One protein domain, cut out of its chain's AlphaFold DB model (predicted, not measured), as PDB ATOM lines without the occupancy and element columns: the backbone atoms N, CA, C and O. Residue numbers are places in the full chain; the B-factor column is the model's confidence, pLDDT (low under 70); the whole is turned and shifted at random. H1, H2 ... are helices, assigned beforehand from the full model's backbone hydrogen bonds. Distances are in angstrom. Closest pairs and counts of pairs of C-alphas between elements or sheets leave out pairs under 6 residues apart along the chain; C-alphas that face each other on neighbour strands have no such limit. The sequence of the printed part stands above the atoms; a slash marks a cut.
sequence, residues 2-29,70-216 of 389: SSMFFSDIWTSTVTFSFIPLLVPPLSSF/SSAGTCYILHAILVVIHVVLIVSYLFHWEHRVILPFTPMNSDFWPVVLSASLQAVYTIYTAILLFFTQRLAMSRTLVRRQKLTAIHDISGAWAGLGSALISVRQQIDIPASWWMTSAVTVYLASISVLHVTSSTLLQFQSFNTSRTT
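AT A GLANCE: This is residues 2 to 29 and 70 to 216 of the 389 residues of an uncharacterized protein of Suillus luteus UH-Slu-Lm8-n1 (UniProt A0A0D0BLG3). Look for a long, slim rod of helices: H3, the longest, runs beside H6, and the short hairpin of H4 and H5 packs on H6 at one end. H1 meets H3 near that end through residues 71 to 78 and diverges from it, while unnamed residues 2 to 8 stick out at the far end. The printed part has 175 residues with six named helices, H1 to H6 in chain order, and no named strand; the class is all helix. It is only just loose, close to extended, with a radius of gyration of the C-alphas of 23.1 A and spans of 86 by 31 by 26 A.

IN THESE COORDINATES: Find C-alpha 112 at (-35.759, 49.560, -6.105); from there H3 runs 51.4 A to residue 146. H4 is residues 151 to 160, H5 164 to 174, and H6 runs 33.9 A from residue 181 to C-alpha 204 at (-51.268, 41.992, -15.562). H1 is residues 70 to 94, 36.3 A, and H2 is residues 97 to 100.

HOW THE PARTS SIT: H3, H4, H5 and H6 form an up and down bundle, each running against the one before. H3 touches H6 with residues 122 to 129 alone, at a shallow tilt of 12 degrees; the closest C-alphas, Gln 122 and Ser 202, are 7.0 A apart. H5 and H6 are a hairpin, closest at C-alphas 167 and 188, 5.6 A. H1 touches H3, closest at C-alphas 71 and 142, 7.1 A. H2 and H3 are apart. Every O i to N i+4 pair is within hydrogen-bond range in H1, H3, H4, H5 and H6; H2 is too short for one.

THE WHOLE: C-alphas 2 and 148, the farthest apart, are 86.8 A apart. Residues 30 to 69 are not printed, leaving 23.1 A between C-alphas 29 and 70. The link H2 to H3 is long. Look for pLDDT under 70 in 58 residues, among them 2 to 29.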
ATOM      1  N   SER A   2     -30.173  54.239  25.891       22.97
ATOM      2  CA  SER A   2     -29.473  53.034  25.433       22.97
ATOM      3  C   SER A   2     -30.452  52.241  24.579       22.97
ATOM      4  O   SER A   2     -31.411  51.679  25.091       22.97
ATOM      5  N   SER A   3     -30.264  52.286  23.263       23.78
ATOM      6  CA  SER A   3     -31.023  51.491  22.302       23.78
ATOM      7  C   SER A   3     -30.250  50.203  22.029       23.78
ATOM      8  O   SER A   3     -29.203  50.237  21.380       23.78
ATOM      9  N   MET A   4     -30.749  49.074  22.531       26.61
ATOM     10  CA  MET A   4     -30.303  47.751  22.095       26.61
ATOM     11  C   MET A   4     -30.814  47.499  20.671       26.61
ATOM     12  O   MET A   4     -32.016  47.521  20.419       26.61
ATOM     13  N   PHE A   5     -29.887  47.289  19.736       25.56
ATOM     14  CA  PHE A   5     -30.174  46.881  18.363       25.56
ATOM     15  C   PHE A   5     -30.392  45.363  18.317       25.56
ATOM     16  O   PHE A   5     -29.446  44.606  18.514       25.56
ATOM     17  N   PHE A   6     -31.615  44.924  18.013       29.09
ATOM     18  CA  PHE A   6     -31.886  43.563  17.541       29.09
ATOM     19  C   PHE A   6     -32.062  43.595  16.019       29.09
ATOM     20  O   PHE A   6     -32.897  44.331  15.489       29.09
ATOM     21  N   SER A   7     -31.227  42.840  15.305       26.95
ATOM     22  CA  SER A   7     -31.261  42.711  13.849       26.95
ATOM     23  C   SER A   7     -32.016  41.446  13.451       26.95
ATOM     24  O   SER A   7     -31.399  40.408  13.216       26.95
ATOM     25  N   ASP A   8     -33.339  41.536  13.347       30.70
ATOM     26  CA  ASP A   8     -34.142  40.468  12.751       30.70
ATOM     27  C   ASP A   8     -34.287  40.683  11.238       30.70
ATOM     28  O   ASP A   8     -34.557  41.788  10.752       30.70
ATOM     29  N   ILE A   9     -34.045  39.609  10.485       32.91
ATOM     30  CA  ILE A   9     -34.121  39.553   9.023       32.91
ATOM     31  C   ILE A   9     -35.583  39.330   8.623       32.91
ATOM     32  O   ILE A   9     -36.193  38.335   9.003       32.91
ATOM     33  N   TRP A  10     -36.134  40.244   7.822       42.31
ATOM     34  CA  TRP A  10     -37.534  40.222   7.390       42.31
ATOM     35  C   TRP A  10     -37.689  39.627   5.987       42.31
ATOM     36  O   TRP A  10     -36.971  39.998   5.058       42.31
ATOM     37  N   THR A  11     -38.678  38.751   5.813       34.91
ATOM     38  CA  THR A  11     -39.116  38.237   4.507       34.91
ATOM     39  C   THR A  11     -40.491  38.801   4.175       34.91
ATOM     40  O   THR A  11     -41.447  38.570   4.913       34.91
ATOM     41  N   SER A  12     -40.615  39.531   3.067       39.19
ATOM     42  CA  SER A  12     -41.917  39.921   2.515       39.19
ATOM     43  C   SER A  12     -42.262  39.026   1.327       39.19
ATOM     44  O   SER A  12     -41.389  38.673   0.537       39.19
ATOM     45  N   THR A  13     -43.536  38.664   1.204       38.16
ATOM     46  CA  THR A  13     -44.049  37.788   0.144       38.16
ATOM     47  C   THR A  13     -44.798  38.627  -0.882       38.16
ATOM     48  O   THR A  13     -45.675  39.410  -0.525       38.16
ATOM     49  N   VAL A  14     -44.467  38.459  -2.162       40.72
ATOM     50  CA  VAL A  14     -45.207  39.050  -3.283       40.72
ATOM     51  C   VAL A  14     -45.928  37.920  -4.002       40.72
ATOM     52  O   VAL A  14     -45.298  36.961  -4.434       40.72
ATOM     53  N   THR A  15     -47.248  38.022  -4.114       38.12
ATOM     54  CA  THR A  15     -48.083  37.086  -4.871       38.12
ATOM     55  C   THR A  15     -48.462  37.698  -6.210       38.12
ATOM     56  O   THR A  15     -48.947  38.826  -6.263       38.12
ATOM     57  N   PHE A  16     -48.269  36.951  -7.294       41.81
ATOM     58  CA  PHE A  16     -48.785  37.330  -8.607       41.81
ATOM     59  C   PHE A  16     -50.208  36.790  -8.750       41.81
ATOM     60  O   PHE A  16     -50.492  35.674  -8.320       41.81
ATOM     61  N   SER A  17     -51.104  37.582  -9.332       36.97
ATOM     62  CA  SER A  17     -52.477  37.169  -9.624       36.97
ATOM     63  C   SER A  17     -52.728  37.322 -11.118       36.97
ATOM     64  O   SER A  17     -52.692  38.433 -11.647       36.97
ATOM     65  N   PHE A  18     -52.969  36.209 -11.810       39.50
ATOM     66  CA  PHE A  18     -53.414  36.234 -13.198       39.50
ATOM     67  C   PHE A  18     -54.937  36.332 -13.242       39.50
ATOM     68  O   PHE A  18     -55.644  35.400 -12.867       39.50
ATOM     69  N   ILE A  19     -55.453  37.447 -13.761       37.25
ATOM     70  CA  ILE A  19     -56.862  37.543 -14.147       37.25
ATOM     71  C   ILE A  19     -57.014  36.779 -15.471       37.25
ATOM     72  O   ILE A  19     -56.395  37.176 -16.465       37.25
ATOM     73  N   PRO A  20     -57.812  35.698 -15.536       35.41
ATOM     74  CA  PRO A  20     -58.041  34.987 -16.783       35.41
ATOM     75  C   PRO A  20     -58.876  35.873 -17.713       35.41
ATOM     76  O   PRO A  20     -60.095  35.973 -17.588       35.41
ATOM     77  N   LEU A  21     -58.212  36.538 -18.656       35.62
ATOM     78  CA  LEU A  21     -58.884  37.210 -19.760       35.62
ATOM     79  C   LEU A  21     -59.276  36.167 -20.806       35.62
ATOM     80  O   LEU A  21     -58.450  35.391 -21.286       35.62
ATOM     81  N   LEU A  22     -60.565  36.155 -21.135       33.97
ATOM     82  CA  LEU A  22     -61.182  35.284 -22.125       33.97
ATOM     83  C   LEU A  22     -60.639  35.639 -23.524       33.97
ATOM     84  O   LEU A  22     -61.217  36.447 -24.248       33.97
ATOM     85  N   VAL A  23     -59.488  35.081 -23.900       36.12
ATOM     86  CA  VAL A  23     -58.943  35.221 -25.255       36.12
ATOM     87  C   VAL A  23     -59.778  34.338 -26.191       36.12
ATOM     88  O   VAL A  23     -59.891  33.134 -25.941       36.12
ATOM     89  N   PRO A  24     -60.380  34.877 -27.267       36.47
ATOM     90  CA  PRO A  24     -61.090  34.051 -28.234       36.47
ATOM     91  C   PRO A  24     -60.114  33.062 -28.895       36.47
ATOM     92  O   PRO A  24     -58.958  33.404 -29.159       36.47
ATOM     93  N   PRO A  25     -60.544  31.825 -29.184       37.06
ATOM     94  CA  PRO A  25     -59.642  30.771 -29.625       37.06
ATOM     95  C   PRO A  25     -59.023  31.088 -30.998       37.06
ATOM     96  O   PRO A  25     -59.695  31.049 -32.034       37.06
ATOM     97  N   LEU A  26     -57.702  31.319 -31.016       37.69
ATOM     98  CA  LEU A  26     -56.874  31.493 -32.226       37.69
ATOM     99  C   LEU A  26     -56.999  30.330 -33.231       37.69
ATOM    100  O   LEU A  26     -56.658  30.481 -34.406       37.69
ATOM    101  N   SER A  27     -57.523  29.172 -32.812       38.34
ATOM    102  CA  SER A  27     -57.773  28.020 -33.686       38.34
ATOM    103  C   SER A  27     -58.783  28.309 -34.803       38.34
ATOM    104  O   SER A  27     -58.745  27.642 -35.838       38.34
ATOM    105  N   SER A  28     -59.663  29.303 -34.631       40.66
ATOM    106  CA  SER A  28     -60.581  29.758 -35.687       40.66
ATOM    107  C   SER A  28     -59.830  30.464 -36.830       40.66
ATOM    108  O   SER A  28     -60.117  30.256 -38.010       40.66
ATOM    109  N   PHE A  29     -58.779  31.218 -36.494       40.16
ATOM    110  CA  PHE A  29     -58.007  32.003 -37.457       40.16
ATOM    111  C   PHE A  29     -57.082  31.124 -38.320       40.16
ATOM    112  O   PHE A  29     -56.978  31.325 -39.529       40.16
ATOM    113  N   SER A  70     -38.057  28.822 -49.792       62.59
ATOM    114  CA  SER A  70     -37.903  29.784 -48.680       62.59
ATOM    115  C   SER A  70     -39.204  30.049 -47.886       62.59
ATOM    116  O   SER A  70     -39.185  30.261 -46.670       62.59
ATOM    117  N   SER A  71     -40.365  29.970 -48.544       65.06
ATOM    118  CA  SER A  71     -41.668  30.275 -47.926       65.06
ATOM    119  C   SER A  71     -42.148  29.191 -46.949       65.06
ATOM    120  O   SER A  71     -42.634  29.492 -45.858       65.06
ATOM    121  N   ALA A  72     -41.960  27.911 -47.290       71.31
ATOM    122  CA  ALA A  72     -42.360  26.818 -46.407       71.31
ATOM    123  C   ALA A  72     -41.487  26.786 -45.144       71.31
ATOM    124  O   ALA A  72     -42.007  26.684 -44.034       71.31
ATOM    125  N   GLY A  73     -40.167  26.952 -45.298       73.81
ATOM    126  CA  GLY A  73     -39.230  26.953 -44.172       73.81
ATOM    127  C   GLY A  73     -39.514  28.052 -43.148       73.81
ATOM    128  O   GLY A  73     -39.527  27.785 -41.950       73.81
ATOM    129  N   THR A  74     -39.819  29.270 -43.600       70.12
ATOM    130  CA  THR A  74     -40.146  30.393 -42.702       70.12
ATOM    131  C   THR A  74     -41.463  30.189 -41.951       70.12
ATOM    132  O   THR A  74     -41.527  30.493 -40.761       70.12
ATOM    133  N   CYS A  75     -42.479  29.609 -42.596       73.25
ATOM    134  CA  CYS A  75     -43.735  29.237 -41.941       73.25
ATOM    135  C   CYS A  75     -43.512  28.196 -40.832       73.25
ATOM    136  O   CYS A  75     -43.973  28.388 -39.707       73.25
ATOM    137  N   TYR A  76     -42.741  27.137 -41.110       75.62
ATOM    138  CA  TYR A  76     -42.407  26.121 -40.107       75.62
ATOM    139  C   TYR A  76     -41.600  26.693 -38.938       75.62
ATOM    140  O   TYR A  76     -41.867  26.338 -37.792       75.62
ATOM    141  N   ILE A  77     -40.658  27.604 -39.204       77.38
ATOM    142  CA  ILE A  77     -39.876  28.276 -38.157       77.38
ATOM    143  C   ILE A  77     -40.784  29.133 -37.264       77.38
ATOM    144  O   ILE A  77     -40.692  29.038 -36.044       77.38
ATOM    145  N   LEU A  78     -41.700  29.918 -37.840       73.69
ATOM    146  CA  LEU A  78     -42.661  30.716 -37.068       73.69
ATOM    147  C   LEU A  78     -43.586  29.838 -36.222       73.69
ATOM    148  O   LEU A  78     -43.802  30.131 -35.047       73.69
ATOM    149  N   HIS A  79     -44.090  28.743 -36.793       76.31
ATOM    150  CA  HIS A  79     -44.924  27.799 -36.057       76.31
ATOM    151  C   HIS A  79     -44.153  27.137 -34.912       76.31
ATOM    152  O   HIS A  79     -44.688  27.017 -33.814       76.31
ATOM    153  N   ALA A  80     -42.895  26.755 -35.143       77.81
ATOM    154  CA  ALA A  80     -42.035  26.189 -34.112       77.81
ATOM    155  C   ALA A  80     -41.790  27.190 -32.973       77.81
ATOM    156  O   ALA A  80     -41.943  26.827 -31.812       77.81
ATOM    157  N   ILE A  81     -41.489  28.453 -33.292       76.25
ATOM    158  CA  ILE A  81     -41.312  29.512 -32.289       76.25
ATOM    159  C   ILE A  81     -42.604  29.703 -31.485       76.25
ATOM    160  O   ILE A  81     -42.567  29.686 -30.256       76.25
ATOM    161  N   LEU A  82     -43.753  29.817 -32.158       77.38
ATOM    162  CA  LEU A  82     -45.051  30.010 -31.509       77.38
ATOM    163  C   LEU A  82     -45.413  28.845 -30.578       77.38
ATOM    164  O   LEU A  82     -45.891  29.079 -29.468       77.38
ATOM    165  N   VAL A  83     -45.135  27.607 -30.997       78.00
ATOM    166  CA  VAL A  83     -45.310  26.409 -30.166       78.00
ATOM    167  C   VAL A  83     -44.377  26.443 -28.958       78.00
ATOM    168  O   VAL A  83     -44.840  26.210 -27.848       78.00
ATOM    169  N   VAL A  84     -43.096  26.788 -29.135       78.19
ATOM    170  CA  VAL A  84     -42.142  26.909 -28.019       78.19
ATOM    171  C   VAL A  84     -42.627  27.939 -26.997       78.19
ATOM    172  O   VAL A  84     -42.614  27.654 -25.805       78.19
ATOM    173  N   ILE A  85     -43.131  29.092 -27.443       77.44
ATOM    174  CA  ILE A  85     -43.686  30.118 -26.549       77.44
ATOM    175  C   ILE A  85     -44.895  29.586 -25.775       77.44
ATOM    176  O   ILE A  85     -44.960  29.762 -24.563       77.44
ATOM    177  N   HIS A  86     -45.834  28.911 -26.446       77.69
ATOM    178  CA  HIS A  86     -47.004  28.338 -25.773       77.69
ATOM    179  C   HIS A  86     -46.600  27.279 -24.749       77.69
ATOM    180  O   HIS A  86     -47.144  27.258 -23.651       77.69
ATOM    181  N   VAL A  87     -45.621  26.432 -25.076       78.19
ATOM    182  CA  VAL A  87     -45.089  25.437 -24.140       78.19
ATOM    183  C   VAL A  87     -44.463  26.122 -22.928       78.19
ATOM    184  O   VAL A  87     -44.764  25.723 -21.809       78.19
ATOM    185  N   VAL A  88     -43.659  27.173 -23.116       79.25
ATOM    186  CA  VAL A  88     -43.072  27.937 -22.002       79.25
ATOM    187  C   VAL A  88     -44.161  28.563 -21.129       79.25
ATOM    188  O   VAL A  88     -44.103  28.420 -19.914       79.25
ATOM    189  N   LEU A  89     -45.185  29.185 -21.722       76.00
ATOM    190  CA  LEU A  89     -46.303  29.769 -20.973       76.00
ATOM    191  C   LEU A  89     -47.086  28.712 -20.179       76.00
ATOM    192  O   LEU A  89     -47.382  28.924 -19.007       76.00
ATOM    193  N   ILE A  90     -47.379  27.558 -20.790       80.06
ATOM    194  CA  ILE A  90     -48.076  26.445 -20.129       80.06
ATOM    195  C   ILE A  90     -47.227  25.874 -18.990       80.06
ATOM    196  O   ILE A  90     -47.754  25.614 -17.915       80.06
ATOM    197  N   VAL A  91     -45.919  25.696 -19.191       80.75
ATOM    198  CA  VAL A  91     -44.995  25.228 -18.146       80.75
ATOM    199  C   VAL A  91     -44.970  26.220 -16.982       80.75
ATOM    200  O   VAL A  91     -45.173  25.810 -15.841       80.75
ATOM    201  N   SER A  92     -44.807  27.518 -17.247       76.69
ATOM    202  CA  SER A  92     -44.829  28.554 -16.207       76.69
ATOM    203  C   SER A  92     -46.139  28.556 -15.413       76.69
ATOM    204  O   SER A  92     -46.102  28.665 -14.186       76.69
ATOM    205  N   TYR A  93     -47.273  28.371 -16.100       80.12
ATOM    206  CA  TYR A  93     -48.595  28.256 -15.483       80.12
ATOM    207  C   TYR A  93     -48.716  27.002 -14.604       80.12
ATOM    208  O   TYR A  93     -49.061  27.095 -13.432       80.12
ATOM    209  N   LEU A  94     -48.367  25.822 -15.127       84.88
ATOM    210  CA  LEU A  94     -48.497  24.557 -14.392       84.88
ATOM    211  C   LEU A  94     -47.627  24.514 -13.133       84.88
ATOM    212  O   LEU A  94     -48.063  24.025 -12.091       84.88
ATOM    213  N   PHE A  95     -46.403  25.034 -13.206       85.69
ATOM    214  CA  PHE A  95     -45.488  25.018 -12.070       85.69
ATOM    215  C   PHE A  95     -45.769  26.114 -11.030       85.69
ATOM    216  O   PHE A  95     -45.055  26.155 -10.027       85.69
ATOM    217  N   HIS A  96     -46.771  26.977 -11.248       82.19
ATOM    218  CA  HIS A  96     -47.123  28.077 -10.344       82.19
ATOM    219  C   HIS A  96     -45.877  28.850  -9.882       82.19
ATOM    220  O   HIS A  96     -45.662  29.068  -8.687       82.19
ATOM    221  N   TRP A  97     -45.003  29.230 -10.827       74.50
ATOM    222  CA  TRP A  97     -43.772  29.970 -10.495       74.50
ATOM    223  C   TRP A  97     -44.092  31.275  -9.756       74.50
ATOM    224  O   TRP A  97     -43.306  31.715  -8.919       74.50
ATOM    225  N   GLU A  98     -45.294  31.807  -9.982       65.88
ATOM    226  CA  GLU A  98     -45.921  32.898  -9.236       65.88
ATOM    227  C   GLU A  98     -45.912  32.737  -7.712       65.88
ATOM    228  O   GLU A  98     -45.823  33.732  -7.001       65.88
ATOM    229  N   HIS A  99     -45.975  31.514  -7.187       69.62
ATOM    230  CA  HIS A  99     -46.032  31.281  -5.744       69.62
ATOM    231  C   HIS A  99     -44.683  30.905  -5.132       69.62
ATOM    232  O   HIS A  99     -44.554  30.876  -3.911       69.62
ATOM    233  N   ARG A 100     -43.669  30.600  -5.951       69.62
ATOM    234  CA  ARG A 100     -42.376  30.094  -5.458       69.62
ATOM    235  C   ARG A 100     -41.272  31.139  -5.379       69.62
ATOM    236  O   ARG A 100     -40.247  30.868  -4.758       69.62
ATOM    237  N   VAL A 101     -41.455  32.315  -5.972       67.50
ATOM    238  CA  VAL A 101     -40.438  33.374  -5.946       67.50
ATOM    239  C   VAL A 101     -40.726  34.329  -4.789       67.50
ATOM    240  O   VAL A 101     -41.388  35.349  -4.948       67.50
ATOM    241  N   ILE A 102     -40.215  33.983  -3.607       67.06
ATOM    242  CA  ILE A 102     -40.189  34.882  -2.448       67.06
ATOM    243  C   ILE A 102     -38.881  35.666  -2.523       67.06
ATOM    244  O   ILE A 102     -37.802  35.111  -2.316       67.06
ATOM    245  N   LEU A 103     -38.969  36.951  -2.856       68.00
ATOM    246  CA  LEU A 103     -37.823  37.854  -2.807       68.00
ATOM    247  C   LEU A 103     -37.805  38.527  -1.430       68.00
ATOM    248  O   LEU A 103     -38.745  39.252  -1.115       68.00
ATOM    249  N   PRO A 104     -36.780  38.305  -0.589       62.53
ATOM    250  CA  PRO A 104     -36.678  38.999   0.686       62.53
ATOM    251  C   PRO A 104     -36.411  40.487   0.429       62.53
ATOM    252  O   PRO A 104     -35.346  40.876  -0.054       62.53
ATOM    253  N   PHE A 105     -37.393  41.332   0.733       63.16
ATOM    254  CA  PHE A 105     -37.243  42.779   0.636       63.16
ATOM    255  C   PHE A 105     -36.537  43.302   1.885       63.16
ATOM    256  O   PHE A 105     -37.134  43.449   2.950       63.16
ATOM    257  N   THR A 106     -35.251  43.615   1.750       67.75
ATOM    258  CA  THR A 106     -34.524  44.354   2.783       67.75
ATOM    259  C   THR A 106     -35.093  45.779   2.884       67.75
ATOM    260  O   THR A 106     -35.289  46.412   1.842       67.75
ATOM    261  N   PRO A 107     -35.304  46.338   4.095       64.81
ATOM    262  CA  PRO A 107     -35.920  47.656   4.295       64.81
ATOM    263  C   PRO A 107     -35.263  48.815   3.538       64.81
ATOM    264  O   PRO A 107     -35.930  49.801   3.257       64.81
ATOM    265  N   MET A 108     -33.976  48.705   3.200       68.94
ATOM    266  CA  MET A 108     -33.257  49.744   2.455       68.94
ATOM    267  C   MET A 108     -33.578  49.766   0.952       68.94
ATOM    268  O   MET A 108     -33.299  50.764   0.301       68.94
ATOM    269  N   ASN A 109     -34.165  48.699   0.397       69.75
ATOM    270  CA  ASN A 109     -34.325  48.515  -1.051       69.75
ATOM    271  C   ASN A 109     -35.777  48.224  -1.473       69.75
ATOM    272  O   ASN A 109     -35.991  47.651  -2.547       69.75
ATOM    273  N   SER A 110     -36.773  48.580  -0.650       69.56
ATOM    274  CA  SER A 110     -38.191  48.282  -0.924       69.56
ATOM    275  C   SER A 110     -38.679  48.850  -2.256       69.56
ATOM    276  O   SER A 110     -39.494  48.222  -2.923       69.56
ATOM    277  N   ASP A 111     -38.128  49.988  -2.672       78.38
ATOM    278  CA  ASP A 111     -38.633  50.723  -3.831       78.38
ATOM    279  C   ASP A 111     -37.861  50.370  -5.111       78.38
ATOM    280  O   ASP A 111     -38.369  50.513  -6.222       78.38
ATOM    281  N   PHE A 112     -36.639  49.849  -4.974       82.75
ATOM    282  CA  PHE A 112     -35.759  49.560  -6.105       82.75
ATOM    283  C   PHE A 112     -36.179  48.294  -6.862       82.75
ATOM    284  O   PHE A 112     -36.298  48.298  -8.088       82.75
ATOM    285  N   TRP A 113     -36.428  47.200  -6.137       80.12
ATOM    286  CA  TRP A 113     -36.710  45.897  -6.743       80.12
ATOM    287  C   TRP A 113     -37.993  45.854  -7.582       80.12
ATOM    288  O   TRP A 113     -37.923  45.333  -8.698       80.12
ATOM    289  N   PRO A 114     -39.138  46.414  -7.134       79.19
ATOM    290  CA  PRO A 114     -40.353  46.436  -7.948       79.19
ATOM    291  C   PRO A 114     -40.159  47.204  -9.259       79.19
ATOM    292  O   PRO A 114     -40.612  46.755 -10.311       79.19
ATOM    293  N   VAL A 115     -39.424  48.323  -9.223       83.81
ATOM    294  CA  VAL A 115     -39.133  49.138 -10.410       83.81
ATOM    295  C   VAL A 115     -38.249  48.375 -11.393       83.81
ATOM    296  O   VAL A 115     -38.565  48.316 -12.580       83.81
ATOM    297  N   VAL A 116     -37.173  47.742 -10.917       84.81
ATOM    298  CA  VAL A 116     -36.263  46.962 -11.772       84.81
ATOM    299  C   VAL A 116     -36.959  45.739 -12.366       84.81
ATOM    300  O   VAL A 116     -36.795  45.454 -13.555       84.81
ATOM    301  N   LEU A 117     -37.764  45.025 -11.578       82.50
ATOM    302  CA  LEU A 117     -38.537  43.882 -12.066       82.50
ATOM    303  C   LEU A 117     -39.561  44.315 -13.116       82.50
ATOM    304  O   LEU A 117     -39.609  43.723 -14.191       82.50
ATOM    305  N   SER A 118     -40.308  45.389 -12.864       82.56
ATOM    306  CA  SER A 118     -41.254  45.936 -13.840       82.56
ATOM    307  C   SER A 118     -40.549  46.379 -15.128       82.56
ATOM    308  O   SER A 118     -40.991  46.034 -16.224       82.56
ATOM    309  N   ALA A 119     -39.432  47.104 -15.020       84.50
ATOM    310  CA  ALA A 119     -38.689  47.611 -16.171       84.50
ATOM    311  C   ALA A 119     -38.042  46.486 -16.996       84.50
ATOM    312  O   ALA A 119     -38.112  46.497 -18.225       84.50
ATOM    313  N   SER A 120     -37.434  45.495 -16.336       85.12
ATOM    314  CA  SER A 120     -36.805  44.350 -17.011       85.12
ATOM    315  C   SER A 120     -37.829  43.495 -17.753       85.12
ATOM    316  O   SER A 120     -37.615  43.124 -18.906       85.12
ATOM    317  N   LEU A 121     -38.978  43.246 -17.135       80.94
ATOM    318  CA  LEU A 121     -40.074  42.504 -17.735       80.94
ATOM    319  C   LEU A 121     -40.651  43.245 -18.947       80.94
ATOM    320  O   LEU A 121     -40.791  42.657 -20.019       80.94
ATOM    321  N   GLN A 122     -40.885  44.556 -18.829       84.44
ATOM    322  CA  GLN A 122     -41.304  45.399 -19.950       84.44
ATOM    323  C   GLN A 122     -40.279  45.375 -21.101       84.44
ATOM    324  O   GLN A 122     -40.658  45.255 -22.270       84.44
ATOM    325  N   ALA A 123     -38.980  45.416 -20.796       85.19
ATOM    326  CA  ALA A 123     -37.923  45.301 -21.801       85.19
ATOM    327  C   ALA A 123     -37.960  43.939 -22.523       85.19
ATOM    328  O   ALA A 123     -37.895  43.880 -23.750       85.19
ATOM    329  N   VAL A 124     -38.146  42.835 -21.797       81.56
ATOM    330  CA  VAL A 124     -38.271  41.501 -22.408       81.56
ATOM    331  C   VAL A 124     -39.498  41.418 -23.323       81.56
ATOM    332  O   VAL A 124     -39.388  40.934 -24.452       81.56
ATOM    333  N   TYR A 125     -40.650  41.938 -22.894       80.00
ATOM    334  CA  TYR A 125     -41.876  41.933 -23.703       80.00
ATOM    335  C   TYR A 125     -41.776  42.803 -24.962       80.00
ATOM    336  O   TYR A 125     -42.264  42.418 -26.028       80.00
ATOM    337  N   THR A 126     -41.121  43.958 -24.875       83.75
ATOM    338  CA  THR A 126     -40.892  44.831 -26.040       83.75
ATOM    339  C   THR A 126     -39.945  44.187 -27.053       83.75
ATOM    340  O   THR A 126     -40.245  44.178 -28.247       83.75
ATOM    341  N   ILE A 127     -38.858  43.553 -26.601       82.31
ATOM    342  CA  ILE A 127     -37.956  42.785 -27.477       82.31
ATOM    343  C   ILE A 127     -38.717  41.639 -28.151       82.31
ATOM    344  O   ILE A 127     -38.622  41.441 -29.363       82.31
ATOM    345  N   TYR A 128     -39.511  40.901 -27.380       79.94
ATOM    346  CA  TYR A 128     -40.308  39.791 -27.884       79.94
ATOM    347  C   TYR A 128     -41.317  40.226 -28.962       79.94
ATOM    348  O   TYR A 128     -41.381  39.619 -30.036       79.94
ATOM    349  N   THR A 129     -42.073  41.301 -28.719       81.12
ATOM    350  CA  THR A 129     -43.040  41.823 -29.699       81.12
ATOM    351  C   THR A 129     -42.345  42.370 -30.946       81.12
ATOM    352  O   THR A 129     -42.817  42.118 -32.055       81.12
ATOM    353  N   ALA A 130     -41.186  43.020 -30.803       84.31
ATOM    354  CA  ALA A 130     -40.377  43.473 -31.934       84.31
ATOM    355  C   ALA A 130     -39.907  42.304 -32.816       84.31
ATOM    356  O   ALA A 130     -40.013  42.374 -34.041       84.31
ATOM    357  N   ILE A 131     -39.455  41.199 -32.211       80.38
ATOM    358  CA  ILE A 131     -39.045  39.991 -32.939       80.38
ATOM    359  C   ILE A 131     -40.234  39.387 -33.701       80.38
ATOM    360  O   ILE A 131     -40.108  39.067 -34.887       80.38
ATOM    361  N   LEU A 132     -41.405  39.270 -33.064       78.75
ATOM    362  CA  LEU A 132     -42.619  38.784 -33.728       78.75
ATOM    363  C   LEU A 132     -43.041  39.674 -34.903       78.75
ATOM    364  O   LEU A 132     -43.390  39.157 -35.969       78.75
ATOM    365  N   LEU A 133     -43.003  40.998 -34.729       83.88
ATOM    366  CA  LEU A 133     -43.316  41.959 -35.786       83.88
ATOM    367  C   LEU A 133     -42.330  41.848 -36.946       83.88
ATOM    368  O   LEU A 133     -42.754  41.757 -38.094       83.88
ATOM    369  N   PHE A 134     -41.033  41.753 -36.664       82.94
ATOM    370  CA  PHE A 134     -40.010  41.585 -37.692       82.94
ATOM    371  C   PHE A 134     -40.234  40.314 -38.524       82.94
ATOM    372  O   PHE A 134     -40.222  40.356 -39.757       82.94
ATOM    373  N   PHE A 135     -40.489  39.175 -37.872       78.19
ATOM    374  CA  PHE A 135     -40.740  37.924 -38.589       78.19
ATOM    375  C   PHE A 135     -42.025  37.968 -39.410       78.19
ATOM    376  O   PHE A 135     -42.044  37.478 -40.541       78.19
ATOM    377  N   THR A 136     -43.088  38.573 -38.882       81.06
ATOM    378  CA  THR A 136     -44.362  38.677 -39.604       81.06
ATOM    379  C   THR A 136     -44.305  39.662 -40.764       81.06
ATOM    380  O   THR A 136     -44.793  39.326 -41.842       81.06
ATOM    381  N   GLN A 137     -43.618  40.797 -40.613       83.69
ATOM    382  CA  GLN A 137     -43.303  41.715 -41.712       83.69
ATOM    383  C   GLN A 137     -42.529  41.001 -42.821       83.69
ATOM    384  O   GLN A 137     -42.914  41.052 -43.992       83.69
ATOM    385  N   ARG A 138     -41.466  40.271 -42.456       80.56
ATOM    386  CA  ARG A 138     -40.641  39.529 -43.415       80.56
ATOM    387  C   ARG A 138     -41.443  38.446 -44.136       80.56
ATOM    388  O   ARG A 138     -41.305  38.292 -45.349       80.56
ATOM    389  N   LEU A 139     -42.312  37.730 -43.420       74.56
ATOM    390  CA  LEU A 139     -43.187  36.719 -44.009       74.56
ATOM    391  C   LEU A 139     -44.205  37.355 -44.966       74.56
ATOM    392  O   LEU A 139     -44.377  36.874 -46.088       74.56
ATOM    393  N   ALA A 140     -44.833  38.462 -44.566       78.12
ATOM    394  CA  ALA A 140     -45.791  39.181 -45.394       78.12
ATOM    395  C   ALA A 140     -45.148  39.685 -46.695       78.12
ATOM    396  O   ALA A 140     -45.681  39.411 -47.771       78.12
ATOM    397  N   MET A 141     -43.970  40.317 -46.618       78.81
ATOM    398  CA  MET A 141     -43.227  40.770 -47.802       78.81
ATOM    399  C   MET A 141     -42.775  39.611 -48.693       78.81
ATOM    400  O   MET A 141     -42.855  39.695 -49.917       78.81
ATOM    401  N   SER A 142     -42.342  38.493 -48.105       77.44
ATOM    402  CA  SER A 142     -41.971  37.320 -48.902       77.44
ATOM    403  C   SER A 142     -43.160  36.792 -49.715       77.44
ATOM    404  O   SER A 142     -43.013  36.434 -50.884       77.44
ATOM    405  N   ARG A 143     -44.369  36.813 -49.138       75.56
ATOM    406  CA  ARG A 143     -45.582  36.326 -49.799       75.56
ATOM    407  C   ARG A 143     -46.066  37.267 -50.900       75.56
ATOM    408  O   ARG A 143     -46.558  36.783 -51.922       75.56
ATOM    409  N   THR A 144     -45.943  38.582 -50.715       76.44
ATOM    410  CA  THR A 144     -46.337  39.567 -51.736       76.44
ATOM    411  C   THR A 144     -45.411  39.517 -52.950       76.44
ATOM    412  O   THR A 144     -45.908  39.534 -54.077       76.44
ATOM    413  N   LEU A 145     -44.099  39.343 -52.742       76.62
ATOM    414  CA  LEU A 145     -43.119  39.186 -53.825       76.62
ATOM    415  C   LEU A 145     -43.405  37.954 -54.696       76.62
ATOM    416  O   LEU A 145     -43.328  38.030 -55.921       76.62
ATOM    417  N   VAL A 146     -43.809  36.835 -54.088       78.38
ATOM    418  CA  VAL A 146     -44.122  35.597 -54.826       78.38
ATOM    419  C   VAL A 146     -45.408  35.722 -55.658       78.38
ATOM    420  O   VAL A 146     -45.514  35.114 -56.720       78.38
ATOM    421  N   ARG A 147     -46.389  36.529 -55.227       75.06
ATOM    422  CA  ARG A 147     -47.710  36.635 -55.885       75.06
ATOM    423  C   ARG A 147     -47.805  37.646 -57.037       75.06
ATOM    424  O   ARG A 147     -48.906  37.836 -57.543       75.06
ATOM    425  N   ARG A 148     -46.698  38.274 -57.467       78.44
ATOM    426  CA  ARG A 148     -46.656  39.282 -58.557       78.44
ATOM    427  C   ARG A 148     -47.794  40.317 -58.476       78.44
ATOM    428  O   ARG A 148     -48.548  40.513 -59.428       78.44
ATOM    429  N   GLN A 149     -47.952  40.962 -57.323       77.62
ATOM    430  CA  GLN A 149     -48.966  42.007 -57.159       77.62
ATOM    431  C   GLN A 149     -48.556  43.322 -57.846       77.62
ATOM    432  O   GLN A 149     -47.374  43.571 -58.081       77.62
ATOM    433  N   LYS A 150     -49.541  44.173 -58.174       83.12
ATOM    434  CA  LYS A 150     -49.298  45.521 -58.720       83.12
ATOM    435  C   LYS A 150     -48.483  46.351 -57.718       83.12
ATOM    436  O   LYS A 150     -48.749  46.284 -56.520       83.12
ATOM    437  N   LEU A 151     -47.543  47.160 -58.216       82.12
ATOM    438  CA  LEU A 151     -46.622  47.981 -57.412       82.12
ATOM    439  C   LEU A 151     -47.351  48.825 -56.348       82.12
ATOM    440  O   LEU A 151     -46.894  48.912 -55.213       82.12
ATOM    441  N   THR A 152     -48.526  49.360 -56.691       81.69
ATOM    442  CA  THR A 152     -49.382  50.138 -55.783       81.69
ATOM    443  C   THR A 152     -49.836  49.332 -54.563       81.69
ATOM    444  O   THR A 152     -49.756  49.821 -53.446       81.69
ATOM    445  N   ALA A 153     -50.217  48.062 -54.737       78.56
ATOM    446  CA  ALA A 153     -50.636  47.218 -53.617       78.56
ATOM    447  C   ALA A 153     -49.469  46.912 -52.666       78.56
ATOM    448  O   ALA A 153     -49.660  46.834 -51.457       78.56
ATOM    449  N   ILE A 154     -48.250  46.766 -53.196       82.94
ATOM    450  CA  ILE A 154     -47.052  46.554 -52.374       82.94
ATOM    451  C   ILE A 154     -46.747  47.808 -51.551       82.94
ATOM    452  O   ILE A 154     -46.431  47.675 -50.373       82.94
ATOM    453  N   HIS A 155     -46.883  48.993 -52.153       85.31
ATOM    454  CA  HIS A 155     -46.710  50.275 -51.472       85.31
ATOM    455  C   HIS A 155     -47.734  50.475 -50.342       85.31
ATOM    456  O   HIS A 155     -47.367  50.854 -49.232       85.31
ATOM    457  N   ASP A 156     -49.005  50.156 -50.583       82.44
ATOM    458  CA  ASP A 156     -50.047  50.300 -49.561       82.44
ATOM    459  C   ASP A 156     -49.863  49.289 -48.418       82.44
ATOM    460  O   ASP A 156     -50.043  49.618 -47.245       82.44
ATOM    461  N   ILE A 157     -49.439  48.060 -48.739       82.81
ATOM    462  CA  ILE A 157     -49.140  47.029 -47.738       82.81
ATOM    463  C   ILE A 157     -47.905  47.409 -46.913       82.81
ATOM    464  O   ILE A 157     -47.937  47.271 -45.692       82.81
ATOM    465  N   SER A 158     -46.820  47.886 -47.532       83.69
ATOM    466  CA  SER A 158     -45.628  48.317 -46.791       83.69
ATOM    467  C   SER A 158     -45.910  49.550 -45.928       83.69
ATOM    468  O   SER A 158     -45.427  49.612 -44.798       83.69
ATOM    469  N   GLY A 159     -46.751  50.473 -46.405       83.56
ATOM    470  CA  GLY A 159     -47.246  51.613 -45.633       83.56
ATOM    471  C   GLY A 159     -48.068  51.195 -44.409       83.56
ATOM    472  O   GLY A 159     -47.873  51.743 -43.324       83.56
ATOM    473  N   ALA A 160     -48.918  50.170 -44.534       85.00
ATOM    474  CA  ALA A 160     -49.687  49.635 -43.408       85.00
ATOM    475  C   ALA A 160     -48.794  49.025 -42.308       85.00
ATOM    476  O   ALA A 160     -49.125  49.103 -41.126       85.00
ATOM    477  N   TRP A 161     -47.631  48.470 -42.662       85.69
ATOM    478  CA  TRP A 161     -46.670  47.937 -41.687       85.69
ATOM    479  C   TRP A 161     -45.885  49.011 -40.918       85.69
ATOM    480  O   TRP A 161     -45.244  48.667 -39.925       85.69
ATOM    481  N   ALA A 162     -45.949  50.286 -41.326       85.81
ATOM    482  CA  ALA A 162     -45.285  51.388 -40.624       85.81
ATOM    483  C   ALA A 162     -45.888  51.669 -39.234       85.81
ATOM    484  O   ALA A 162     -45.232  52.273 -38.389       85.81
ATOM    485  N   GLY A 163     -47.121  51.219 -38.974       85.12
ATOM    486  CA  GLY A 163     -47.735  51.296 -37.652       85.12
ATOM    487  C   GLY A 163     -49.251  51.121 -37.674       85.12
ATOM    488  O   GLY A 163     -49.886  51.186 -38.724       85.12
ATOM    489  N   LEU A 164     -49.846  50.947 -36.488       81.81
ATOM    490  CA  LEU A 164     -51.295  50.759 -36.329       81.81
ATOM    491  C   LEU A 164     -52.100  51.932 -36.914       81.81
ATOM    492  O   LEU A 164     -53.112  51.708 -37.570       81.81
ATOM    493  N   GLY A 165     -51.630  53.169 -36.715       84.44
ATOM    494  CA  GLY A 165     -52.265  54.367 -37.272       84.44
ATOM    495  C   GLY A 165     -52.289  54.356 -38.803       84.44
ATOM    496  O   GLY A 165     -53.344  54.561 -39.400       84.44
ATOM    497  N   SER A 166     -51.159  54.026 -39.434       85.62
ATOM    498  CA  SER A 166     -51.057  53.894 -40.892       85.62
ATOM    499  C   SER A 166     -51.953  52.771 -41.416       85.62
ATOM    500  O   SER A 166     -52.686  52.977 -42.379       85.62
ATOM    501  N   ALA A 167     -51.978  51.619 -40.740       86.12
ATOM    502  CA  ALA A 167     -52.840  50.498 -41.101       86.12
ATOM    503  C   ALA A 167     -54.337  50.859 -41.044       86.12
ATOM    504  O   ALA A 167     -55.096  50.501 -41.946       86.12
ATOM    505  N   LEU A 168     -54.770  51.606 -40.019       84.69
ATOM    506  CA  LEU A 168     -56.166  52.034 -39.873       84.69
ATOM    507  C   LEU A 168     -56.584  53.009 -40.983       84.69
ATOM    508  O   LEU A 168     -57.673  52.880 -41.545       84.69
ATOM    509  N   ILE A 169     -55.708  53.964 -41.313       86.25
ATOM    510  CA  ILE A 169     -55.927  54.925 -42.400       86.25
ATOM    511  C   ILE A 169     -56.002  54.190 -43.743       86.25
ATOM    512  O   ILE A 169     -56.930  54.436 -44.510       86.25
ATOM    513  N   SER A 170     -55.102  53.233 -43.998       83.06
ATOM    514  CA  SER A 170     -55.127  52.415 -45.216       83.06
ATOM    515  C   SER A 170     -56.388  51.552 -45.326       83.06
ATOM    516  O   SER A 170     -56.949  51.444 -46.413       83.06
ATOM    517  N   VAL A 171     -56.888  50.973 -44.224       85.12
ATOM    518  CA  VAL A 171     -58.176  50.250 -44.230       85.12
ATOM    519  C   VAL A 171     -59.323  51.197 -44.565       85.12
ATOM    520  O   VAL A 171     -60.168  50.851 -45.385       85.12
ATOM    521  N   ARG A 172     -59.337  52.403 -43.981       84.00
ATOM    522  CA  ARG A 172     -60.380  53.401 -44.245       84.00
ATOM    523  C   ARG A 172     -60.384  53.853 -45.706       84.00
ATOM    524  O   ARG A 172     -61.451  53.934 -46.295       84.00
ATOM    525  N   GLN A 173     -59.212  54.079 -46.299       82.69
ATOM    526  CA  GLN A 173     -59.073  54.442 -47.716       82.69
ATOM    527  C   GLN A 173     -59.469  53.298 -48.667       82.69
ATOM    528  O   GLN A 173     -59.932  53.547 -49.776       82.69
ATOM    529  N   GLN A 174     -59.331  52.037 -48.243       78.44
ATOM    530  CA  GLN A 174     -59.722  50.874 -49.051       78.44
ATOM    531  C   GLN A 174     -61.219  50.541 -49.004       78.44
ATOM    532  O   GLN A 174     -61.659  49.694 -49.782       78.44
ATOM    533  N   ILE A 175     -62.008  51.206 -48.152       80.56
ATOM    534  CA  ILE A 175     -63.479  51.135 -48.209       80.56
ATOM    535  C   ILE A 175     -63.987  51.762 -49.518       80.56
ATOM    536  O   ILE A 175     -64.951  51.262 -50.094       80.56
ATOM    537  N   ASP A 176     -63.296  52.788 -50.024       79.94
ATOM    538  CA  ASP A 176     -63.701  53.515 -51.230       79.94
ATOM    539  C   ASP A 176     -63.252  52.821 -52.531       79.94
ATOM    540  O   ASP A 176     -63.899  52.964 -53.568       79.94
ATOM    541  N   ILE A 177     -62.152  52.050 -52.502       71.56
ATOM    542  CA  ILE A 177     -61.597  51.368 -53.685       71.56
ATOM    543  C   ILE A 177     -61.223  49.913 -53.330       71.56
ATOM    544  O   ILE A 177     -60.162  49.666 -52.744       71.56
ATOM    545  N   PRO A 178     -62.046  48.914 -53.712       63.66
ATOM    546  CA  PRO A 178     -61.876  47.523 -53.298       63.66
ATOM    547  C   PRO A 178     -60.803  46.804 -54.130       63.66
ATOM    548  O   PRO A 178     -61.100  45.967 -54.979       63.66
ATOM    549  N   ALA A 179     -59.529  47.117 -53.893       63.97
ATOM    550  CA  ALA A 179     -58.410  46.420 -54.533       63.97
ATOM    551  C   ALA A 179     -57.840  45.273 -53.671       63.97
ATOM    552  O   ALA A 179     -57.446  44.240 -54.216       63.97
ATOM    553  N   SER A 180     -57.797  45.413 -52.334       66.88
ATOM    554  CA  SER A 180     -57.232  44.380 -51.440       66.88
ATOM    555  C   SER A 180     -57.687  44.447 -49.970       66.88
ATOM    556  O   SER A 180     -56.887  44.182 -49.069       66.88
ATOM    557  N   TRP A 181     -58.959  44.760 -49.712       75.94
ATOM    558  CA  TRP A 181     -59.509  44.954 -48.357       75.94
ATOM    559  C   TRP A 181     -59.192  43.825 -47.353       75.94
ATOM    560  O   TRP A 181     -58.971  44.077 -46.170       75.94
ATOM    561  N   TRP A 182     -59.109  42.572 -47.817       74.94
ATOM    562  CA  TRP A 182     -58.862  41.416 -46.951       74.94
ATOM    563  C   TRP A 182     -57.448  41.382 -46.355       74.94
ATOM    564  O   TRP A 182     -57.279  41.072 -45.178       74.94
ATOM    565  N   MET A 183     -56.415  41.701 -47.145       74.62
ATOM    566  CA  MET A 183     -55.030  41.647 -46.650       74.62
ATOM    567  C   MET A 183     -54.739  42.772 -45.662       74.62
ATOM    568  O   MET A 183     -54.117  42.527 -44.634       74.62
ATOM    569  N   THR A 184     -55.192  43.988 -45.955       75.88
ATOM    570  CA  THR A 184     -55.007  45.140 -45.065       75.88
ATOM    571  C   THR A 184     -55.813  44.990 -43.784       75.88
ATOM    572  O   THR A 184     -55.265  45.213 -42.710       75.88
ATOM    573  N   SER A 185     -57.056  44.501 -43.861       77.62
ATOM    574  CA  SER A 185     -57.847  44.157 -42.675       77.62
ATOM    575  C   SER A 185     -57.134  43.121 -41.798       77.62
ATOM    576  O   SER A 185     -57.011  43.325 -40.590       77.62
ATOM    577  N   ALA A 186     -56.572  42.061 -42.393       75.88
ATOM    578  CA  ALA A 186     -55.826  41.047 -41.650       75.88
ATOM    579  C   ALA A 186     -54.582  41.619 -40.941       75.88
ATOM    580  O   ALA A 186     -54.333  41.276 -39.785       75.88
ATOM    581  N   VAL A 187     -53.827  42.516 -41.592       79.94
ATOM    582  CA  VAL A 187     -52.674  43.201 -40.972       79.94
ATOM    583  C   VAL A 187     -53.128  44.104 -39.823       79.94
ATOM    584  O   VAL A 187     -52.534  44.065 -38.748       79.94
ATOM    585  N   THR A 188     -54.212  44.862 -39.995       79.44
ATOM    586  CA  THR A 188     -54.750  45.746 -38.949       79.44
ATOM    587  C   THR A 188     -55.245  44.963 -37.736       79.44
ATOM    588  O   THR A 188     -54.901  45.314 -36.610       79.44
ATOM    589  N   VAL A 189     -55.994  43.873 -37.939       80.31
ATOM    590  CA  VAL A 189     -56.450  42.990 -36.848       80.31
ATOM    591  C   VAL A 189     -55.259  42.373 -36.116       80.31
ATOM    592  O   VAL A 189     -55.265  42.292 -34.888       80.31
ATOM    593  N   TYR A 190     -54.212  41.985 -36.846       81.69
ATOM    594  CA  TYR A 190     -52.991  41.446 -36.257       81.69
ATOM    595  C   TYR A 190     -52.253  42.483 -35.393       81.69
ATOM    596  O   TYR A 190     -51.948  42.206 -34.232       81.69
ATOM    597  N   LEU A 191     -52.033  43.698 -35.908       81.44
ATOM    598  CA  LEU A 191     -51.401  44.791 -35.158       81.44
ATOM    599  C   LEU A 191     -52.239  45.213 -33.942       81.44
ATOM    600  O   LEU A 191     -51.682  45.463 -32.873       81.44
ATOM    601  N   ALA A 192     -53.566  45.243 -34.075       81.69
ATOM    602  CA  ALA A 192     -54.471  45.513 -32.963       81.69
ATOM    603  C   ALA A 192     -54.370  44.424 -31.885       81.69
ATOM    604  O   ALA A 192     -54.265  44.745 -30.705       81.69
ATOM    605  N   SER A 193     -54.320  43.149 -32.283       80.12
ATOM    606  CA  SER A 193     -54.182  42.019 -31.356       80.12
ATOM    607  C   SER A 193     -52.856  42.061 -30.592       80.12
ATOM    608  O   SER A 193     -52.845  41.848 -29.383       80.12
ATOM    609  N   ILE A 194     -51.747  42.390 -31.266       81.56
ATOM    610  CA  ILE A 194     -50.445  42.590 -30.609       81.56
ATOM    611  C   ILE A 194     -50.492  43.775 -29.647       81.56
ATOM    612  O   ILE A 194     -49.968  43.673 -28.541       81.56
ATOM    613  N   SER A 195     -51.116  44.886 -30.045       81.62
ATOM    614  CA  SER A 195     -51.254  46.066 -29.189       81.62
ATOM    615  C   SER A 195     -52.033  45.739 -27.914       81.62
ATOM    616  O   SER A 195     -51.566  46.034 -26.816       81.62
ATOM    617  N   VAL A 196     -53.169  45.040 -28.043       81.31
ATOM    618  CA  VAL A 196     -53.949  44.556 -26.896       81.31
ATOM    619  C   VAL A 196     -53.093  43.642 -26.028       81.31
ATOM    620  O   VAL A 196     -52.961  43.913 -24.845       81.31
ATOM    621  N   LEU A 197     -52.433  42.631 -26.604       79.44
ATOM    622  CA  LEU A 197     -51.560  41.727 -25.850       79.44
ATOM    623  C   LEU A 197     -50.468  42.488 -25.080       79.44
ATOM    624  O   LEU A 197     -50.217  42.190 -23.915       79.44
ATOM    625  N   HIS A 198     -49.848  43.494 -25.701       81.12
ATOM    626  CA  HIS A 198     -48.812  44.322 -25.088       81.12
ATOM    627  C   HIS A 198     -49.352  45.168 -23.921       81.12
ATOM    628  O   HIS A 198     -48.752  45.198 -22.844       81.12
ATOM    629  N   VAL A 199     -50.501  45.827 -24.103       80.25
ATOM    630  CA  VAL A 199     -51.158  46.617 -23.048       80.25
ATOM    631  C   VAL A 199     -51.621  45.714 -21.905       80.25
ATOM    632  O   VAL A 199     -51.286  45.974 -20.752       80.25
ATOM    633  N   THR A 200     -52.323  44.622 -22.211       76.44
ATOM    634  CA  THR A 200     -52.844  43.686 -21.210       76.44
ATOM    635  C   THR A 200     -51.720  43.023 -20.418       76.44
ATOM    636  O   THR A 200     -51.819  42.894 -19.198       76.44
ATOM    637  N   SER A 201     -50.621  42.651 -21.081       74.00
ATOM    638  CA  SER A 201     -49.443  42.106 -20.405       74.00
ATOM    639  C   SER A 201     -48.810  43.131 -19.465       74.00
ATOM    640  O   SER A 201     -48.383  42.767 -18.376       74.00
ATOM    641  N   SER A 202     -48.784  44.411 -19.846       72.75
ATOM    642  CA  SER A 202     -48.242  45.473 -18.988       72.75
ATOM    643  C   SER A 202     -49.113  45.698 -17.745       72.75
ATOM    644  O   SER A 202     -48.586  45.965 -16.671       72.75
ATOM    645  N   THR A 203     -50.437  45.541 -17.863       70.38
ATOM    646  CA  THR A 203     -51.371  45.670 -16.730       70.38
ATOM    647  C   THR A 203     -51.405  44.446 -15.815       70.38
ATOM    648  O   THR A 203     -51.534  44.600 -14.607       70.38
ATOM    649  N   LEU A 204     -51.268  43.229 -16.359       67.50
ATOM    650  CA  LEU A 204     -51.268  41.992 -15.562       67.50
ATOM    651  C   LEU A 204     -50.016  41.845 -14.697       67.50
ATOM    652  O   LEU A 204     -50.039  41.156 -13.684       67.50
ATOM    653  N   LEU A 205     -48.922  42.487 -15.097       64.19
ATOM    654  CA  LEU A 205     -47.636  42.389 -14.415       64.19
ATOM    655  C   LEU A 205     -47.393  43.558 -13.460       64.19
ATOM    656  O   LEU A 205     -46.274  43.755 -12.985       64.19
ATOM    657  N   GLN A 206     -48.437  44.332 -13.160       65.19
ATOM    658  CA  GLN A 206     -48.369  45.334 -12.116       65.19
ATOM    659  C   GLN A 206     -48.251  44.610 -10.775       65.19
ATOM    660  O   GLN A 206     -49.221  44.069 -10.247       65.19
ATOM    661  N   PHE A 207     -47.030  44.575 -10.247       61.75
ATOM    662  CA  PHE A 207     -46.736  44.048  -8.924       61.75
ATOM    663  C   PHE A 207     -47.549  44.831  -7.893       61.75
ATOM    664  O   PHE A 207     -47.186  45.944  -7.515       61.75
ATOM    665  N   GLN A 208     -48.669  44.267  -7.446       59.22
ATOM    666  CA  GLN A 208     -49.316  44.750  -6.240       59.22
ATOM    667  C   GLN A 208     -48.505  44.237  -5.059       59.22
ATOM    668  O   GLN A 208     -48.398  43.031  -4.827       59.22
ATOM    669  N   SER A 209     -47.909  45.162  -4.313       57.53
ATOM    670  CA  SER A 209     -47.421  44.854  -2.980       57.53
ATOM    671  C   SER A 209     -48.637  44.523  -2.121       57.53
ATOM    672  O   SER A 209     -49.421  45.391  -1.739       57.53
ATOM    673  N   PHE A 210     -48.832  43.239  -1.837       56.94
ATOM    674  CA  PHE A 210     -49.769  42.858  -0.797       56.94
ATOM    675  C   PHE A 210     -49.180  43.352   0.519       56.94
ATOM    676  O   PHE A 210     -48.068  42.968   0.889       56.94
ATOM    677  N   ASN A 211     -49.916  44.240   1.188       50.34
ATOM    678  CA  ASN A 211     -49.628  44.710   2.539       50.34
ATOM    679  C   ASN A 211     -49.755  43.517   3.498       50.34
ATOM    680  O   ASN A 211     -50.739  43.356   4.213       50.34
ATOM    681  N   THR A 212     -48.765  42.629   3.470       56.31
ATOM    682  CA  THR A 212     -48.535  41.683   4.552       56.31
ATOM    683  C   THR A 212     -48.301  42.521   5.797       56.31
ATOM    684  O   THR A 212     -47.526  43.479   5.753       56.31
ATOM    685  N   SER A 213     -49.015  42.190   6.874       58.88
ATOM    686  CA  SER A 213     -48.912  42.836   8.180       58.88
ATOM    687  C   SER A 213     -47.443  42.998   8.562       58.88
ATOM    688  O   SER A 213     -46.770  42.031   8.922       58.88
ATOM    689  N   ARG A 214     -46.927  44.220   8.418       62.00
ATOM    690  CA  ARG A 214     -45.551  44.555   8.761       62.00
ATOM    691  C   ARG A 214     -45.539  44.914  10.234       62.00
ATOM    692  O   ARG A 214     -46.204  45.860  10.641       62.00
ATOM    693  N   THR A 215     -44.787  44.172  11.029       69.69
ATOM    694  CA  THR A 215     -44.462  44.582  12.394       69.69
ATOM    695  C   THR A 215     -43.622  45.850  12.318       69.69
ATOM    696  O   THR A 215     -42.554  45.881  11.697       69.69
ATOM    697  N   THR A 216     -44.129  46.923  12.904       74.50
ATOM    698  CA  THR A 216     -43.440  48.205  12.991       74.50
ATOM    699  C   THR A 216     -43.243  48.566  14.453       74.50
ATOM    700  O   THR A 216     -44.048  48.214  15.313       74.50
TER     701      THR A 216